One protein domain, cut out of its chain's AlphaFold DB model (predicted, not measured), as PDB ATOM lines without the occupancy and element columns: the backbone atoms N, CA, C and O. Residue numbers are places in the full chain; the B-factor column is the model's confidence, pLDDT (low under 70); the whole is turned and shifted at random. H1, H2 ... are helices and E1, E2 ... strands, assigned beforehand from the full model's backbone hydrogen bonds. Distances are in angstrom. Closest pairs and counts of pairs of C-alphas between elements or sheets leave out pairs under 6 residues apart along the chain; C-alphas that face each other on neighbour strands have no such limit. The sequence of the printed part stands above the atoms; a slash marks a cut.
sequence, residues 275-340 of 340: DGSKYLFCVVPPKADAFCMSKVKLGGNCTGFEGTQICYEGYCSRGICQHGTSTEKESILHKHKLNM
ATOM      1  N   ASP A 275     -42.858 -13.791  33.934       89.50
ATOM      2  CA  ASP A 275     -44.242 -13.343  33.736       89.50
ATOM      3  C   ASP A 275     -44.709 -12.285  34.760       89.50
ATOM      4  O   ASP A 275     -45.859 -12.269  35.201       89.50
ATOM      5  N   GLY A 276     -43.799 -11.393  35.171       88.62
ATOM      6  CA  GLY A 276     -44.077 -10.279  36.083       88.62
ATOM      7  C   GLY A 276     -44.173 -10.673  37.556       88.62
ATOM      8  O   GLY A 276     -44.633  -9.887  38.395       88.62
ATOM      9  N   SER A 277     -43.770 -11.894  37.917       89.56
ATOM     10  CA  SER A 277     -43.894 -12.368  39.292       89.56
ATOM     11  C   SER A 277     -42.885 -11.696  40.221       89.56
ATOM     12  O   SER A 277     -41.689 -11.984  40.218       89.56
ATOM     13  N   LYS A 278     -43.386 -10.886  41.160       89.50
ATOM     14  CA  LYS A 278     -42.549 -10.262  42.199       89.50
ATOM     15  C   LYS A 278     -41.813 -11.266  43.100       89.50
ATOM     16  O   LYS A 278     -40.828 -10.888  43.740       89.50
ATOM     17  N   TYR A 279     -42.276 -12.517  43.152       91.25
ATOM     18  CA  TYR A 279     -41.739 -13.582  44.004       91.25
ATOM     19  C   TYR A 279     -40.736 -14.500  43.299       91.25
ATOM     20  O   TYR A 279     -40.077 -15.281  43.981       91.25
ATOM     21  N   LEU A 280     -40.618 -14.425  41.971       92.62
ATOM     22  CA  LEU A 280     -39.736 -15.289  41.190       92.62
ATOM     23  C   LEU A 280     -38.546 -14.505  40.636       92.62
ATOM     24  O   LEU A 280     -38.607 -13.297  40.422       92.62
ATOM     25  N   PHE A 281     -37.443 -15.210  40.442       93.81
ATOM     26  CA  PHE A 281     -36.210 -14.727  39.847       93.81
ATOM     27  C   PHE A 281     -35.830 -15.638  38.682       93.81
ATOM     28  O   PHE A 281     -35.838 -16.864  38.823       93.81
ATOM     29  N   CYS A 282     -35.476 -15.039  37.546       94.31
ATOM     30  CA  CYS A 282     -35.021 -15.780  36.380       94.31
ATOM     31  C   CYS A 282     -33.542 -16.163  36.509       94.31
ATOM     32  O   CYS A 282     -32.634 -15.324  36.378       94.31
ATOM     33  N   VAL A 283     -33.308 -17.455  36.732       92.25
ATOM     34  CA  VAL A 283     -31.980 -18.062  36.705       92.25
ATOM     35  C   VAL A 283     -31.621 -18.352  35.254       92.25
ATOM     36  O   VAL A 283     -32.386 -18.987  34.535       92.25
ATOM     37  N   VAL A 284     -30.441 -17.897  34.832       91.31
ATOM     38  CA  VAL A 284     -29.930 -18.083  33.469       91.31
ATOM     39  C   VAL A 284     -28.605 -18.846  33.537       91.31
ATOM     40  O   VAL A 284     -27.545 -18.227  33.673       91.31
ATOM     41  N   PRO A 285     -28.629 -20.187  33.493       88.19
ATOM     42  CA  PRO A 285     -27.407 -20.979  33.495       88.19
ATOM     43  C   PRO A 285     -26.616 -20.790  32.188       88.19
ATOM     44  O   PRO A 285     -27.210 -20.653  31.117       88.19
ATOM     45  N   PRO A 286     -25.270 -20.861  32.207       86.31
ATOM     46  CA  PRO A 286     -24.467 -20.700  30.994       86.31
ATOM     47  C   PRO A 286     -24.745 -21.741  29.900       86.31
ATOM     48  O   PRO A 286     -24.646 -21.403  28.724       86.31
ATOM     49  N   LYS A 287     -25.084 -22.981  30.284       86.88
ATOM     50  CA  LYS A 287     -25.216 -24.153  29.394       86.88
ATOM     51  C   LYS A 287     -26.600 -24.821  29.432       86.88
ATOM     52  O   LYS A 287     -26.724 -25.958  28.997       86.88
ATOM     53  N   ALA A 288     -27.603 -24.163  30.003       85.25
ATOM     54  CA  ALA A 288     -28.959 -24.694  30.083       85.25
ATOM     55  C   ALA A 288     -29.979 -23.576  29.871       85.25
ATOM     56  O   ALA A 288     -29.627 -22.390  29.910       85.25
ATOM     57  N   ASP A 289     -31.226 -23.977  29.657       88.38
ATOM     58  CA  ASP A 289     -32.336 -23.052  29.493       88.38
ATOM     59  C   ASP A 289     -32.589 -22.263  30.778       88.38
ATOM     60  O   ASP A 289     -32.320 -22.720  31.896       88.38
ATOM     61  N   ALA A 290     -33.070 -21.035  30.602       92.25
ATOM     62  CA  ALA A 290     -33.439 -20.187  31.719       92.25
ATOM     63  C   ALA A 290     -34.712 -20.720  32.388       92.25
ATOM     64  O   ALA A 290     -35.596 -21.271  31.734       92.25
ATOM     65  N   PHE A 291     -34.808 -20.557  33.704       91.62
ATOM     66  CA  PHE A 291     -35.981 -20.987  34.456       91.62
ATOM     67  C   PHE A 291     -36.265 -20.062  35.634       91.62
ATOM     68  O   PHE A 291     -35.375 -19.419  36.199       91.62
ATOM     69  N   CYS A 292     -37.535 -20.020  36.020       92.06
ATOM     70  CA  CYS A 292     -38.001 -19.234  37.147       92.06
ATOM     71  C   CYS A 292     -37.835 -19.997  38.457       92.06
ATOM     72  O   CYS A 292     -38.231 -21.156  38.576       92.06
ATOM     73  N   MET A 293     -37.269 -19.326  39.455       90.81
ATOM     74  CA  MET A 293     -37.036 -19.867  40.791       90.81
ATOM     75  C   MET A 293     -37.531 -18.889  41.853       90.81
ATOM     76  O   MET A 293     -37.478 -17.677  41.665       90.81
ATOM     77  N   SER A 294     -37.999 -19.403  42.987       90.31
ATOM     78  CA  SER A 294     -38.412 -18.591  44.134       90.31
ATOM     79  C   SER A 294     -37.288 -17.673  44.618       90.31
ATOM     80  O   SER A 294     -36.157 -18.116  44.820       90.31
ATOM     81  N   LYS A 295     -37.610 -16.400  44.863       91.88
ATOM     82  CA  LYS A 295     -36.695 -15.463  45.518       91.88
ATOM     83  C   LYS A 295     -36.413 -15.880  46.959       91.88
ATOM     84  O   LYS A 295     -37.275 -16.411  47.661       91.88
ATOM     85  N   VAL A 296     -35.211 -15.568  47.420       90.31
ATOM     86  CA  VAL A 296     -34.736 -15.900  48.764       90.31
ATOM     87  C   VAL A 296     -35.201 -14.827  49.750       90.31
ATOM     88  O   VAL A 296     -35.041 -13.630  49.503       90.31
ATOM     89  N   LYS A 297     -35.802 -15.235  50.873       90.00
ATOM     90  CA  LYS A 297     -36.180 -14.300  51.943       90.00
ATOM     91  C   LYS A 297     -34.951 -13.740  52.657       90.00
ATOM     92  O   LYS A 297     -33.881 -14.341  52.656       90.00
ATOM     93  N   LEU A 298     -35.133 -12.601  53.314       89.56
ATOM     94  CA  LEU A 298     -34.128 -11.992  54.182       89.56
ATOM     95  C   LEU A 298     -33.597 -12.995  55.219       89.56
ATOM     96  O   LEU A 298     -34.361 -13.784  55.773       89.56
ATOM     97  N   GLY A 299     -32.283 -12.976  55.442       88.56
ATOM     98  CA  GLY A 299     -31.559 -13.958  56.254       88.56
ATOM     99  C   GLY A 299     -31.277 -15.291  55.549       88.56
ATOM    100  O   GLY A 299     -30.512 -16.096  56.072       88.56
ATOM    101  N   GLY A 300     -31.854 -15.534  54.368       88.69
ATOM    102  CA  GLY A 300     -31.611 -16.742  53.583       88.69
ATOM    103  C   GLY A 300     -30.280 -16.717  52.828       88.69
ATOM    104  O   GLY A 300     -29.721 -15.653  52.552       88.69
ATOM    105  N   ASN A 301     -29.795 -17.907  52.473       90.50
ATOM    106  CA  ASN A 301     -28.559 -18.096  51.716       90.50
ATOM    107  C   ASN A 301     -28.762 -17.736  50.234       90.50
ATOM    108  O   ASN A 301     -29.632 -18.292  49.568       90.50
ATOM    109  N   CYS A 302     -27.940 -16.824  49.728       93.38
ATOM    110  CA  CYS A 302     -27.916 -16.385  48.335       93.38
ATOM    111  C   CYS A 302     -26.511 -16.477  47.711       93.38
ATOM    112  O   CYS A 302     -26.238 -15.819  46.710       93.38
ATOM    113  N   THR A 303     -25.615 -17.273  48.298       94.06
ATOM    114  CA  THR A 303     -24.232 -17.453  47.824       94.06
ATOM    115  C   THR A 303     -24.194 -17.774  46.329       94.06
ATOM    116  O   THR A 303     -24.881 -18.686  45.871       94.06
ATOM    117  N   GLY A 304     -23.384 -17.032  45.567       90.44
ATOM    118  CA  GLY A 304     -23.259 -17.185  44.114       90.44
ATOM    119  C   GLY A 304     -24.235 -16.328  43.303       90.44
ATOM    120  O   GLY A 304     -24.188 -16.348  42.075       90.44
ATOM    121  N   PHE A 305     -25.096 -15.557  43.970       90.38
ATOM    122  CA  PHE A 305     -26.055 -14.642  43.352       90.38
ATOM    123  C   PHE A 305     -25.832 -13.178  43.775       90.38
ATOM    124  O   PHE A 305     -26.732 -12.339  43.650       90.38
ATOM    125  N   GLU A 306     -24.640 -12.841  44.271       89.75
ATOM    126  CA  GLU A 306     -24.246 -11.475  44.610       89.75
ATOM    127  C   GLU A 306     -24.415 -10.523  43.415       89.75
ATOM    128  O   GLU A 306     -24.061 -10.828  42.277       89.75
ATOM    129  N   GLY A 307     -24.984  -9.342  43.672       84.06
ATOM    130  CA  GLY A 307     -25.267  -8.352  42.627       84.06
ATOM    131  C   GLY A 307     -26.498  -8.649  41.759       84.06
ATOM    132  O   GLY A 307     -26.800  -7.863  40.862       84.06
ATOM    133  N   THR A 308     -27.236  -9.731  42.029       88.25
ATOM    134  CA  THR A 308     -28.512 -10.040  41.361       88.25
ATOM    135  C   THR A 308     -29.728  -9.670  42.224       88.25
ATOM    136  O   THR A 308     -29.607  -9.354  43.408       88.25
ATOM    137  N   GLN A 309     -30.928  -9.745  41.636       87.56
ATOM    138  CA  GLN A 309     -32.210  -9.505  42.316       87.56
ATOM    139  C   GLN A 309     -32.831 -10.777  42.928       87.56
ATOM    140  O   GLN A 309     -34.052 -10.876  43.063       87.56
ATOM    141  N   ILE A 310     -32.005 -11.766  43.290       92.12
ATOM    142  CA  ILE A 310     -32.469 -13.041  43.861       92.12
ATOM    143  C   ILE A 310     -33.199 -12.877  45.207       92.12
ATOM    144  O   ILE A 310     -34.029 -13.708  45.568       92.12
ATOM    145  N   CYS A 311     -32.901 -11.821  45.965       91.56
ATOM    146  CA  CYS A 311     -33.467 -11.605  47.294       91.56
ATOM    147  C   CYS A 311     -34.828 -10.903  47.217       91.56
ATOM    148  O   CYS A 311     -34.977  -9.860  46.579       91.56
ATOM    149  N   TYR A 312     -35.829 -11.441  47.914       90.75
ATOM    150  CA  TYR A 312     -37.134 -10.804  48.053       90.75
ATOM    151  C   TYR A 312     -37.026  -9.597  48.996       90.75
ATOM    152  O   TYR A 312     -36.649  -9.750  50.157       90.75
ATOM    153  N   GLU A 313     -37.340  -8.401  48.487       87.75
ATOM    154  CA  GLU A 313     -37.277  -7.120  49.216       87.75
ATOM    155  C   GLU A 313     -35.895  -6.767  49.817       87.75
ATOM    156  O   GLU A 313     -35.790  -5.895  50.685       87.75
ATOM    157  N   GLY A 314     -34.824  -7.378  49.307       89.06
ATOM    158  CA  GLY A 314     -33.453  -7.191  49.783       89.06
ATOM    159  C   GLY A 314     -32.413  -7.334  48.676       89.06
ATOM    160  O   GLY A 314     -32.746  -7.348  47.493       89.06
ATOM    161  N   TYR A 315     -31.150  -7.463  49.066       91.06
ATOM    162  CA  TYR A 315     -30.038  -7.723  48.154       91.06
ATOM    163  C   TYR A 315     -29.113  -8.793  48.722       91.06
ATOM    164  O   TYR A 315     -29.029  -8.985  49.937       91.06
ATOM    165  N   CYS A 316     -28.434  -9.508  47.827       92.25
ATOM    166  CA  CYS A 316     -27.490 -10.533  48.235       92.25
ATOM    167  C   CYS A 316     -26.141  -9.905  48.587       92.25
ATOM    168  O   CYS A 316     -25.500  -9.300  47.724       92.25
ATOM    169  N   SER A 317     -25.717 -10.054  49.843       91.69
ATOM    170  CA  SER A 317     -24.445  -9.538  50.346       91.69
ATOM    171  C   SER A 317     -23.776 -10.557  51.250       91.69
ATOM    172  O   SER A 317     -24.363 -11.011  52.235       91.69
ATOM    173  N   ARG A 318     -22.530 -10.911  50.910       89.94
ATOM    174  CA  ARG A 318     -21.739 -11.941  51.607       89.94
ATOM    175  C   ARG A 318     -22.505 -13.272  51.712       89.94
ATOM    176  O   ARG A 318     -22.560 -13.863  52.785       89.94
ATOM    177  N   GLY A 319     -23.153 -13.692  50.624       91.00
ATOM    178  CA  GLY A 319     -23.943 -14.920  50.569       91.00
ATOM    179  C   GLY A 319     -25.247 -14.928  51.372       91.00
ATOM    180  O   GLY A 319     -25.873 -15.981  51.466       91.00
ATOM    181  N   ILE A 320     -25.694 -13.796  51.936       93.06
ATOM    182  CA  ILE A 320     -26.944 -13.706  52.709       93.06
ATOM    183  C   ILE A 320     -27.826 -12.566  52.182       93.06
ATOM    184  O   ILE A 320     -27.339 -11.478  51.870       93.06
ATOM    185  N   CYS A 321     -29.139 -12.796  52.104       92.56
ATOM    186  CA  CYS A 321     -30.100 -11.752  51.757       92.56
ATOM    187  C   CYS A 321     -30.278 -10.750  52.903       92.56
ATOM    188  O   CYS A 321     -30.773 -11.104  53.974       92.56
ATOM    189  N   GLN A 322     -29.918  -9.489  52.668       90.69
ATOM    190  CA  GLN A 322     -29.980  -8.404  53.651       90.69
ATOM    191  C   GLN A 322     -30.973  -7.315  53.224       90.69
ATOM    192  O   GLN A 322     -31.341  -7.209  52.051       90.69
ATOM    193  N   HIS A 323     -31.431  -6.505  54.184       86.81
ATOM    194  CA  HIS A 323     -32.297  -5.359  53.907       86.81
ATOM    195  C   HIS A 323     -31.539  -4.282  53.124       86.81
ATOM    196  O   HIS A 323     -30.529  -3.780  53.601       86.81
ATOM    197  N   GLY A 324     -32.067  -3.891  51.962       66.94
ATOM    198  CA  GLY A 324     -31.585  -2.741  51.183       66.94
ATOM    199  C   GLY A 324     -32.013  -1.409  51.777       66.94
ATOM    200  O   GLY A 324     -33.211  -1.216  52.009       66.94
ATOM    201  N   THR A 325     -31.081  -0.462  51.932       59.69
ATOM    202  CA  THR A 325     -31.450   0.958  52.036       59.69
ATOM    203  C   THR A 325     -32.026   1.426  50.691       59.69
ATOM    204  O   THR A 325     -31.736   0.850  49.640       59.69
ATOM    205  N   SER A 326     -32.888   2.449  50.693       54.41
ATOM    206  CA  SER A 326     -33.571   2.954  49.482       54.41
ATOM    207  C   SER A 326     -32.611   3.266  48.323       54.41
ATOM    208  O   SER A 326     -32.925   2.977  47.172       54.41
ATOM    209  N   THR A 327     -31.409   3.746  48.638       55.06
ATOM    210  CA  THR A 327     -30.325   4.062  47.696       55.06
ATOM    211  C   THR A 327     -29.713   2.840  46.999       55.06
ATOM    212  O   THR A 327     -29.309   2.920  45.839       55.06
ATOM    213  N   GLU A 328     -29.668   1.679  47.654       55.31
ATOM    214  CA  GLU A 328     -29.095   0.452  47.079       55.31
ATOM    215  C   GLU A 328     -30.080  -0.233  46.122       55.31
ATOM    216  O   GLU A 328     -29.665  -0.759  45.083       55.31
ATOM    217  N   LYS A 329     -31.390  -0.143  46.414       52.03
ATOM    218  CA  LYS A 329     -32.474  -0.662  45.559       52.03
ATOM    219  C   LYS A 329     -32.482  -0.002  44.178       52.03
ATOM    220  O   LYS A 329     -32.623  -0.697  43.171       52.03
ATOM    221  N   GLU A 330     -32.277   1.313  44.119       53.06
ATOM    222  CA  GLU A 330     -32.220   2.067  42.859       53.06
ATOM    223  C   GLU A 330     -30.977   1.717  42.027       53.06
ATOM    224  O   GLU A 330     -31.085   1.542  40.815       53.06
ATOM    225  N   SER A 331     -29.816   1.510  42.662       53.88
ATOM    226  CA  SER A 331     -28.574   1.179  41.943       53.88
ATOM    227  C   SER A 331     -28.624  -0.191  41.242       53.88
ATOM    228  O   SER A 331     -28.099  -0.351  40.138       53.88
ATOM    229  N   ILE A 332     -29.298  -1.177  41.847       57.09
ATOM    230  CA  ILE A 332     -29.440  -2.534  41.296       57.09
ATOM    231  C   ILE A 332     -30.516  -2.559  40.206       57.09
ATOM    232  O   ILE A 332     -30.322  -3.192  39.168       57.09
ATOM    233  N   LEU A 333     -31.627  -1.838  40.394       52.94
ATOM    234  CA  LEU A 333     -32.657  -1.686  39.362       52.94
ATOM    235  C   LEU A 333     -32.093  -0.982  38.115       52.94
ATOM    236  O   LEU A 333     -32.407  -1.366  36.988       52.94
ATOM    237  N   HIS A 334     -31.199  -0.006  38.309       50.31
ATOM    238  CA  HIS A 334     -30.537   0.702  37.216       50.31
ATOM    239  C   HIS A 334     -29.501  -0.166  36.483       50.31
ATOM    240  O   HIS A 334     -29.442  -0.123  35.255       50.31
ATOM    241  N   LYS A 335     -28.730  -1.004  37.196       51.50
ATOM    242  CA  LYS A 335     -27.820  -1.991  36.579       51.50
ATOM    243  C   LYS A 335     -28.563  -3.092  35.821       51.50
ATOM    244  O   LYS A 335     -28.076  -3.543  34.792       51.50
ATOM    245  N   HIS A 336     -29.742  -3.503  36.289       50.97
ATOM    246  CA  HIS A 336     -30.554  -4.500  35.588       50.97
ATOM    247  C   HIS A 336     -31.155  -3.949  34.286       50.97
ATOM    248  O   HIS A 336     -31.228  -4.679  33.307       50.97
ATOM    249  N   LYS A 337     -31.532  -2.662  34.245       47.28
ATOM    250  CA  LYS A 337     -31.978  -1.992  33.009       47.28
ATOM    251  C   LYS A 337     -30.856  -1.747  31.995       47.28
ATOM    252  O   LYS A 337     -31.144  -1.623  30.816       47.28
ATOM    253  N   LEU A 338     -29.604  -1.645  32.445       43.03
ATOM    254  CA  LEU A 338     -28.432  -1.451  31.577       43.03
ATOM    255  C   LEU A 338     -27.868  -2.768  31.010       43.03
ATOM    256  O   LEU A 338     -27.087  -2.725  30.068       43.03
ATOM    257  N   ASN A 339     -28.256  -3.912  31.584       42.53
ATOM    258  CA  ASN A 339     -27.881  -5.261  31.143       42.53
ATOM    259  C   ASN A 339     -29.070  -6.034  30.520       42.53
ATOM    260  O   ASN A 339     -29.008  -7.263  30.436       42.53
ATOM    261  N   MET A 340     -30.154  -5.329  30.168       39.34
ATOM    262  CA  MET A 340     -31.274  -5.820  29.352       39.34
ATOM    263  C   MET A 340     -31.053  -5.456  27.889       39.34
ATOM    264  O   MET A 340     -30.587  -4.319  27.648       39.34
TER     265      MET A 340
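Overview. This is residues 275 to 340 of the 340 residues of the protein "Tyrosinase_Cu-bd domain-containing protein" of Heterorhabditis bacteriophora (UniProt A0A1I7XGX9). Two small two-stranded hairpins, E1 with E2 and E3 with E4, lie toward opposite ends of a body whose middle is filled by the long loop of residues 295 to 313. After E4 the chain turns into one helix, H1, which runs back along one side of this body toward the end where E1 and E2 lie, with few contacts to the named strands. The printed part has 66 residues with four named strands and one named helix, in the order E1, E2, E3, E4, H1; each hairpin is an antiparallel sheet of two strands. The class is mixed, helices and strands, with under half of the residues in named elements. The whole is compact, with a radius of gyration of the C-alphas of 11.7 A and spans of 33 by 26 by 21 A.

Arrangement. E1, residues 280 to 283, and E2, residues 291 to 294, form a hairpin; they are antiparallel at 137 degrees between their directions. N 281 and O 293, 2.8 A apart, and N 283 and O 291, 2.9 A apart, are within hydrogen-bond range. E3, residues 314 to 317, and E4, residues 320 to 323, form the second hairpin, antiparallel, also at 137 degrees. Here N 322 and O 315 are 2.9 A apart and N 317 and O 320 are 3.0 A apart, both within hydrogen-bond range. E1 is apart from E3 and E4, and E2 is apart from both as well. H1, residues 326 to 338, is apart from E1 and E2. E3 and H1 have 2 pairs of C-alphas within 8 A, the closest being those of Gly 314 and Lys 329, 7.8 A apart. In H1, 7 of 9 O i to N i+4 pairs are within hydrogen-bond range.

Along the chain. E1 begins at C-alpha 280, (-39.736, -15.289, 41.190), and measures 9.4 A from first to last C-alpha. E2 measures 10.3 A, E3 9.3 A and E4 10.0 A. H1 measures 19.1 A, from C-alpha 326 at (-33.571, 2.954, 49.482) to C-alpha 338 at (-28.432, -1.451, 31.577).

Size, cuts and confidence. The two C-alphas farthest apart are those of Lys 287 and Ser 326, 34.8 A. The printed part has no cut, and it ends at residue 340, the chain's last. The link from E2 to E3 is long, with 19 residues; that from E1 to E2 is short, and those from E3 to E4 and from E4 to H1 are tight. The mean pLDDT of the printed part is 80.4, and residues 324 to 340 are under 70; H1 has a mean of 52.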